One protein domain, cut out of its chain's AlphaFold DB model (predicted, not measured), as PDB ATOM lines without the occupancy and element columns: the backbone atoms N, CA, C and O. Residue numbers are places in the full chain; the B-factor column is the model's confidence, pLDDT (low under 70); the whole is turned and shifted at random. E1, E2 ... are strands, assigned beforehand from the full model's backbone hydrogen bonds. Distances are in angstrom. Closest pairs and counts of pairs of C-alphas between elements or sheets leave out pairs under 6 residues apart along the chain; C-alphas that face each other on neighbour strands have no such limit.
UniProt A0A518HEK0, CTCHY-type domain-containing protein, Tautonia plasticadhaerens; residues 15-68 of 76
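What this domain is: This is residues 15 to 68 of the 76 residues of the protein "CTCHY-type domain-containing protein" of Tautonia plasticadhaerens (UniProt A0A518HEK0). With little regular structure, the model makes two small lobes, the three-strand sheet E3 - E4 - E5 and the hairpin E1 - E2, bridged by the long loop of residues 26 to 43. The 54 printed residues hold five named strands, E1 to E5, in 17 residues, and no named helix: all strand. The sheet is a meander, each strand the antiparallel neighbour of the one before. The whole is compact, radius of gyration of the C-alphas 11.3 A, spanning 30 by 23 by 15 A.

Where its parts are: E4 is residues 51 to 54, 9.8 A; E3 is 44 to 46; E5 is 65 to 67, ending at C-alpha 67 (3.000, 35.305, -18.445). E1, residues 15 to 17, begins at C-alpha 15 (4.425, 27.045, -20.578); E2 is 22 to 25, 9.9 A.

How they stand to each other: Hairpin E3 and E4 has N 45 and O 53 at 2.8 A; hairpin E4 and E5, N 52 and O 66 at 3.0 A. Hairpin E1 and E2, antiparallel at 135 degrees, has N 24 and O 15 at 2.8 A. E2 and E3 are apart.

The domain as a whole: The C-alphas of Arg 28 and Arg 57, farthest apart, are 32.0 A apart. The printed part has no cut; E2 to E3 is a long link. No printed residue is under 70 in pLDDT.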
ATOM      1  N   TYR A  15       3.981  25.950 -21.449       89.38
ATOM      2  CA  TYR A  15       4.425  27.045 -20.578       89.38
ATOM      3  C   TYR A  15       5.920  26.945 -20.248       89.38
ATOM      4  O   TYR A  15       6.518  25.869 -20.355       89.38
ATOM      5  N   TRP A  16       6.554  28.058 -19.861       90.69
ATOM      6  CA  TRP A  16       7.969  28.051 -19.486       90.69
ATOM      7  C   TRP A  16       8.175  27.577 -18.043       90.69
ATOM      8  O   TRP A  16       7.568  28.087 -17.094       90.69
ATOM      9  N   CYS A  17       9.099  26.631 -17.861       91.81
ATOM     10  CA  CYS A  17       9.578  26.226 -16.550       91.81
ATOM     11  C   CYS A  17      11.010  26.692 -16.300       91.81
ATOM     12  O   CYS A  17      11.963  26.099 -16.806       91.81
ATOM     13  N   ASP A  18      11.166  27.704 -15.441       89.56
ATOM     14  CA  ASP A  18      12.467  28.212 -14.983       89.56
ATOM     15  C   ASP A  18      13.331  27.117 -14.339       89.56
ATOM     16  O   ASP A  18      14.516  27.000 -14.638       89.56
ATOM     17  N   ARG A  19      12.730  26.249 -13.512       89.62
ATOM     18  CA  ARG A  19      13.456  25.178 -12.800       89.62
ATOM     19  C   ARG A  19      14.084  24.164 -13.751       89.62
ATOM     20  O   ARG A  19      15.155  23.638 -13.464       89.62
ATOM     21  N   CYS A  20      13.404  23.873 -14.856       91.19
ATOM     22  CA  CYS A  20      13.883  22.934 -15.863       91.19
ATOM     23  C   CYS A  20      14.625  23.620 -17.014       91.19
ATOM     24  O   CYS A  20      15.238  22.927 -17.822       91.19
ATOM     25  N   GLY A  21      14.548  24.951 -17.114       91.00
ATOM     26  CA  GLY A  21      15.110  25.720 -18.220       91.00
ATOM     27  C   GLY A  21      14.517  25.347 -19.581       91.00
ATOM     28  O   GLY A  21      15.235  25.376 -20.579       91.00
ATOM     29  N   ARG A  22      13.240  24.936 -19.631       93.50
ATOM     30  CA  ARG A  22      12.575  24.497 -20.869       93.50
ATOM     31  C   ARG A  22      11.083  24.805 -20.880       93.50
ATOM     32  O   ARG A  22      10.467  25.018 -19.837       93.50
ATOM     33  N   VAL A  23      10.502  24.730 -22.073       91.12
ATOM     34  CA  VAL A  23       9.050  24.691 -22.259       91.12
ATOM     35  C   VAL A  23       8.525  23.304 -21.872       91.12
ATOM     36  O   VAL A  23       9.145  22.278 -22.178       91.12
ATOM     37  N   VAL A  24       7.391  23.285 -21.179       91.50
ATOM     38  CA  VAL A  24       6.695  22.081 -20.724       91.50
ATOM     39  C   VAL A  24       5.331  22.022 -21.391       91.50
ATOM     40  O   VAL A  24       4.621  23.021 -21.405       91.50
ATOM     41  N   ASP A  25       4.992  20.854 -21.934       90.50
ATOM     42  CA  ASP A  25       3.679  20.540 -22.497       90.50
ATOM     43  C   ASP A  25       2.821  19.874 -21.409       90.50
ATOM     44  O   ASP A  25       3.121  18.761 -20.970       90.50
ATOM     45  N   SER A  26       1.775  20.557 -20.950       85.44
ATOM     46  CA  SER A  26       0.880  20.103 -19.888       85.44
ATOM     47  C   SER A  26       0.024  18.904 -20.285       85.44
ATOM     48  O   SER A  26      -0.415  18.181 -19.397       85.44
ATOM     49  N   ASP A  27      -0.198  18.643 -21.577       87.06
ATOM     50  CA  ASP A  27      -0.920  17.433 -21.993       87.06
ATOM     51  C   ASP A  27      -0.056  16.186 -21.783       87.06
ATOM     52  O   ASP A  27      -0.554  15.106 -21.457       87.06
ATOM     53  N   ARG A  28       1.261  16.338 -21.955       88.25
ATOM     54  CA  ARG A  28       2.243  15.264 -21.751       88.25
ATOM     55  C   ARG A  28       2.698  15.164 -20.302       88.25
ATOM     56  O   ARG A  28       2.990  14.069 -19.828       88.25
ATOM     57  N   GLU A  29       2.772  16.294 -19.607       88.94
ATOM     58  CA  GLU A  29       3.295  16.414 -18.246       88.94
ATOM     59  C   GLU A  29       2.308  17.162 -17.316       88.94
ATOM     60  O   GLU A  29       2.635  18.226 -16.783       88.94
ATOM     61  N   PRO A  30       1.103  16.612 -17.058       82.81
ATOM     62  CA  PRO A  30      -0.011  17.336 -16.420       82.81
ATOM     63  C   PRO A  30       0.221  17.734 -14.957       82.81
ATOM     64  O   PRO A  30      -0.456  18.613 -14.431       82.81
ATOM     65  N   TYR A  31       1.177  17.095 -14.284       82.75
ATOM     66  CA  TYR A  31       1.509  17.370 -12.882       82.75
ATOM     67  C   TYR A  31       2.782  18.200 -12.717       82.75
ATOM     68  O   TYR A  31       3.188  18.494 -11.592       82.75
ATOM     69  N   HIS A  32       3.440  18.567 -13.816       85.69
ATOM     70  CA  HIS A  32       4.660  19.355 -13.761       85.69
ATOM     71  C   HIS A  32       4.289  20.781 -13.356       85.69
ATOM     72  O   HIS A  32       3.546  21.422 -14.083       85.69
ATOM     73  N   PHE A  33       4.711  21.221 -12.164       81.25
ATOM     74  CA  PHE A  33       4.616  22.583 -11.599       81.25
ATOM     75  C   PHE A  33       3.361  23.425 -11.923       81.25
ATOM     76  O   PHE A  33       3.400  24.650 -11.852       81.25
ATOM     77  N   HIS A  34       2.223  22.797 -12.215       72.12
ATOM     78  CA  HIS A  34       1.030  23.494 -12.696       72.12
ATOM     79  C   HIS A  34       0.374  24.344 -11.597       72.12
ATOM     80  O   HIS A  34      -0.186  25.400 -11.860       72.12
ATOM     81  N   LEU A  35       0.525  23.925 -10.338       77.88
ATOM     82  CA  LEU A  35       0.098  24.700  -9.167       77.88
ATOM     83  C   LEU A  35       1.045  25.868  -8.845       77.88
ATOM     84  O   LEU A  35       0.698  26.748  -8.063       77.88
ATOM     85  N   GLU A  36       2.236  25.882  -9.444       87.44
ATOM     86  CA  GLU A  36       3.295  26.861  -9.193       87.44
ATOM     87  C   GLU A  36       3.449  27.861 -10.353       87.44
ATOM     88  O   GLU A  36       4.527  28.414 -10.600       87.44
ATOM     89  N   GLN A  37       2.358  28.098 -11.078       92.38
ATOM     90  CA  GLN A  37       2.276  29.112 -12.123       92.38
ATOM     91  C   GLN A  37       2.187  30.524 -11.529       92.38
ATOM     92  O   GLN A  37       1.652  30.731 -10.433       92.38
ATOM     93  N   CYS A  38       2.704  31.514 -12.256       94.62
ATOM     94  CA  CYS A  38       2.719  32.915 -11.847       94.62
ATOM     95  C   CYS A  38       1.315  33.418 -11.495       94.62
ATOM     96  O   CYS A  38       1.157  34.066 -10.467       94.62
ATOM     97  N   GLY A  39       0.291  33.057 -12.268       91.62
ATOM     98  CA  GLY A  39      -1.100  33.453 -12.049       91.62
ATOM     99  C   GLY A  39      -1.660  33.025 -10.689       91.62
ATOM    100  O   GLY A  39      -2.527  33.710 -10.148       91.62
ATOM    101  N   GLY A  40      -1.127  31.944 -10.109       91.12
ATOM    102  CA  GLY A  40      -1.453  31.470  -8.760       91.12
ATOM    103  C   GLY A  40      -0.513  31.974  -7.656       91.12
ATOM    104  O   GLY A  40      -0.752  31.709  -6.482       91.12
ATOM    105  N   CYS A  41       0.562  32.688  -8.000       94.12
ATOM    106  CA  CYS A  41       1.553  33.191  -7.048       94.12
ATOM    107  C   CYS A  41       1.042  34.439  -6.324       94.12
ATOM    108  O   CYS A  41       0.605  35.406  -6.954       94.12
ATOM    109  N   ARG A  42       1.215  34.509  -4.999       95.12
ATOM    110  CA  ARG A  42       0.789  35.679  -4.204       95.12
ATOM    111  C   ARG A  42       1.501  36.974  -4.612       95.12
ATOM    112  O   ARG A  42       0.996  38.074  -4.389       95.12
ATOM    113  N   MET A  43       2.699  36.847  -5.174       96.06
ATOM    114  CA  MET A  43       3.539  37.975  -5.580       96.06
ATOM    115  C   MET A  43       3.275  38.447  -7.017       96.06
ATOM    116  O   MET A  43       3.885  39.430  -7.448       96.06
ATOM    117  N   PHE A  44       2.399  37.770  -7.764       96.50
ATOM    118  CA  PHE A  44       2.032  38.154  -9.120       96.50
ATOM    119  C   PHE A  44       0.953  39.234  -9.100       96.50
ATOM    120  O   PHE A  44      -0.134  39.065  -8.544       96.50
ATOM    121  N   ARG A  45       1.252  40.384  -9.705       97.19
ATOM    122  CA  ARG A  45       0.291  41.474  -9.857       97.19
ATOM    123  C   ARG A  45      -0.250  41.481 -11.277       97.19
ATOM    124  O   ARG A  45       0.348  42.102 -12.152       97.19
ATOM    125  N   ARG A  46      -1.397  40.827 -11.450       97.06
ATOM    126  CA  ARG A  46      -2.160  40.779 -12.699       97.06
ATOM    127  C   ARG A  46      -2.407  42.180 -13.278       97.06
ATOM    128  O   ARG A  46      -2.713  43.112 -12.525       97.06
ATOM    129  N   ILE A  47      -2.244  42.298 -14.593       97.00
ATOM    130  CA  ILE A  47      -2.553  43.485 -15.404       97.00
ATOM    131  C   ILE A  47      -3.751  43.181 -16.302       97.00
ATOM    132  O   ILE A  47      -4.677  43.986 -16.350       97.00
ATOM    133  N   ASP A  48      -3.744  42.015 -16.950       94.12
ATOM    134  CA  ASP A  48      -4.814  41.522 -17.821       94.12
ATOM    135  C   ASP A  48      -5.033  40.004 -17.633       94.12
ATOM    136  O   ASP A  48      -4.682  39.444 -16.590       94.12
ATOM    137  N   GLU A  49      -5.704  39.351 -18.581       89.44
ATOM    138  CA  GLU A  49      -6.022  37.921 -18.504       89.44
ATOM    139  C   GLU A  49      -4.770  37.037 -18.529       89.44
ATOM    140  O   GLU A  49      -4.735  36.038 -17.821       89.44
ATOM    141  N   ASP A  50      -3.715  37.466 -19.219       91.69
ATOM    142  CA  ASP A  50      -2.545  36.649 -19.537       91.69
ATOM    143  C   ASP A  50      -1.271  37.115 -18.816       91.69
ATOM    144  O   ASP A  50      -0.337  36.341 -18.597       91.69
ATOM    145  N   TRP A  51      -1.200  38.395 -18.442       95.44
ATOM    146  CA  TRP A  51       0.036  39.050 -18.029       95.44
ATOM    147  C   TRP A  51      -0.057  39.731 -16.667       95.44
ATOM    148  O   TRP A  51      -1.080  40.272 -16.230       95.44
ATOM    149  N   GLY A  52       1.087  39.773 -15.985       97.25
ATOM    150  CA  GLY A  52       1.232  40.470 -14.715       97.25
ATOM    151  C   GLY A  52       2.677  40.732 -14.320       97.25
ATOM    152  O   GLY A  52       3.618  40.133 -14.832       97.25
ATOM    153  N   TRP A  53       2.867  41.658 -13.383       97.81
ATOM    154  CA  TRP A  53       4.188  41.995 -12.856       97.81
ATOM    155  C   TRP A  53       4.578  41.064 -11.710       97.81
ATOM    156  O   TRP A  53       3.844  40.943 -10.724       97.81
ATOM    157  N   CYS A  54       5.779  40.491 -11.762       97.25
ATOM    158  CA  CYS A  54       6.351  39.791 -10.615       97.25
ATOM    159  C   CYS A  54       6.872  40.797  -9.577       97.25
ATOM    160  O   CYS A  54       7.742  41.617  -9.865       97.25
ATOM    161  N   ARG A  55       6.372  40.727  -8.337       96.19
ATOM    162  CA  ARG A  55       6.830  41.570  -7.213       96.19
ATOM    163  C   ARG A  55       7.699  40.822  -6.200       96.19
ATOM    164  O   ARG A  55       8.043  41.375  -5.154       96.19
ATOM    165  N   ASN A  56       8.053  39.570  -6.486       95.81
ATOM    166  CA  ASN A  56       8.854  38.760  -5.579       95.81
ATOM    167  C   ASN A  56      10.331  39.162  -5.658       95.81
ATOM    168  O   ASN A  56      11.026  38.775  -6.591       95.81
ATOM    169  N   ARG A  57      10.835  39.862  -4.635       95.56
ATOM    170  CA  ARG A  57      12.245  40.297  -4.559       95.56
ATOM    171  C   ARG A  57      13.261  39.152  -4.535       95.56
ATOM    172  O   ARG A  57      14.432  39.399  -4.792       95.56
ATOM    173  N   LYS A  58      12.839  37.926  -4.206       95.12
ATOM    174  CA  LYS A  58      13.702  36.735  -4.257       95.12
ATOM    175  C   LYS A  58      13.787  36.126  -5.658       95.12
ATOM    176  O   LYS A  58      14.644  35.285  -5.896       95.12
ATOM    177  N   SER A  59      12.889  36.512  -6.564       93.69
ATOM    178  CA  SER A  59      12.853  35.998  -7.930       93.69
ATOM    179  C   SER A  59      13.810  36.770  -8.824       93.69
ATOM    180  O   SER A  59      13.854  38.000  -8.778       93.69
ATOM    181  N   VAL A  60      14.491  36.055  -9.722       93.12
ATOM    182  CA  VAL A  60      15.253  36.654 -10.832       93.12
ATOM    183  C   VAL A  60      14.361  37.450 -11.794       93.12
ATOM    184  O   VAL A  60      14.851  38.247 -12.594       93.12
ATOM    185  N   TYR A  61      13.043  37.265 -11.690       94.75
ATOM    186  CA  TYR A  61      12.027  37.961 -12.469       94.75
ATOM    187  C   TYR A  61      11.414  39.167 -11.745       94.75
ATOM    188  O   TYR A  61      10.450  39.742 -12.241       94.75
ATOM    189  N   CYS A  62      11.931  39.576 -10.580       96.44
ATOM    190  CA  CYS A  62      11.404  40.734  -9.855       96.44
ATOM    191  C   CYS A  62      11.349  41.987 -10.748       96.44
ATOM    192  O   CYS A  62      12.352  42.397 -11.328       96.44
ATOM    193  N   GLY A  63      10.174  42.612 -10.826       96.19
ATOM    194  CA  GLY A  63       9.923  43.794 -11.648       96.19
ATOM    195  C   GLY A  63       9.723  43.504 -13.137       96.19
ATOM    196  O   GLY A  63       9.552  44.450 -13.898       96.19
ATOM    197  N   ARG A  64       9.730  42.235 -13.567       96.75
ATOM    198  CA  ARG A  64       9.472  41.845 -14.959       96.75
ATOM    199  C   ARG A  64       8.002  41.520 -15.193       96.75
ATOM    200  O   ARG A  64       7.288  41.110 -14.272       96.75
ATOM    201  N   LEU A  65       7.586  41.722 -16.439       96.75
ATOM    202  CA  LEU A  65       6.300  41.281 -16.951       96.75
ATOM    203  C   LEU A  65       6.398  39.779 -17.213       96.75
ATOM    204  O   LEU A  65       7.315  39.339 -17.903       96.75
ATOM    205  N   MET A  66       5.489  39.016 -16.621       96.06
ATOM    206  CA  MET A  66       5.469  37.560 -16.674       96.06
ATOM    207  C   MET A  66       4.133  37.089 -17.225       96.06
ATOM    208  O   MET A  66       3.094  37.687 -16.926       96.06
ATOM    209  N   PHE A  67       4.185  36.010 -17.996       94.50
ATOM    210  CA  PHE A  67       3.000  35.305 -18.445       94.50
ATOM    211  C   PHE A  67       2.423  34.485 -17.285       94.50
ATOM    212  O   PHE A  67       3.173  33.915 -16.488       94.50
ATOM    213  N   GLU A  68       1.099  34.445 -17.142       94.19
ATOM    214  CA  GLU A  68       0.469  33.861 -15.959       94.19
ATOM    215  C   GLU A  68       0.739  32.360 -15.815       94.19
ATOM    216  O   GLU A  68       0.840  31.875 -14.689       94.19
TER     217      GLU A  68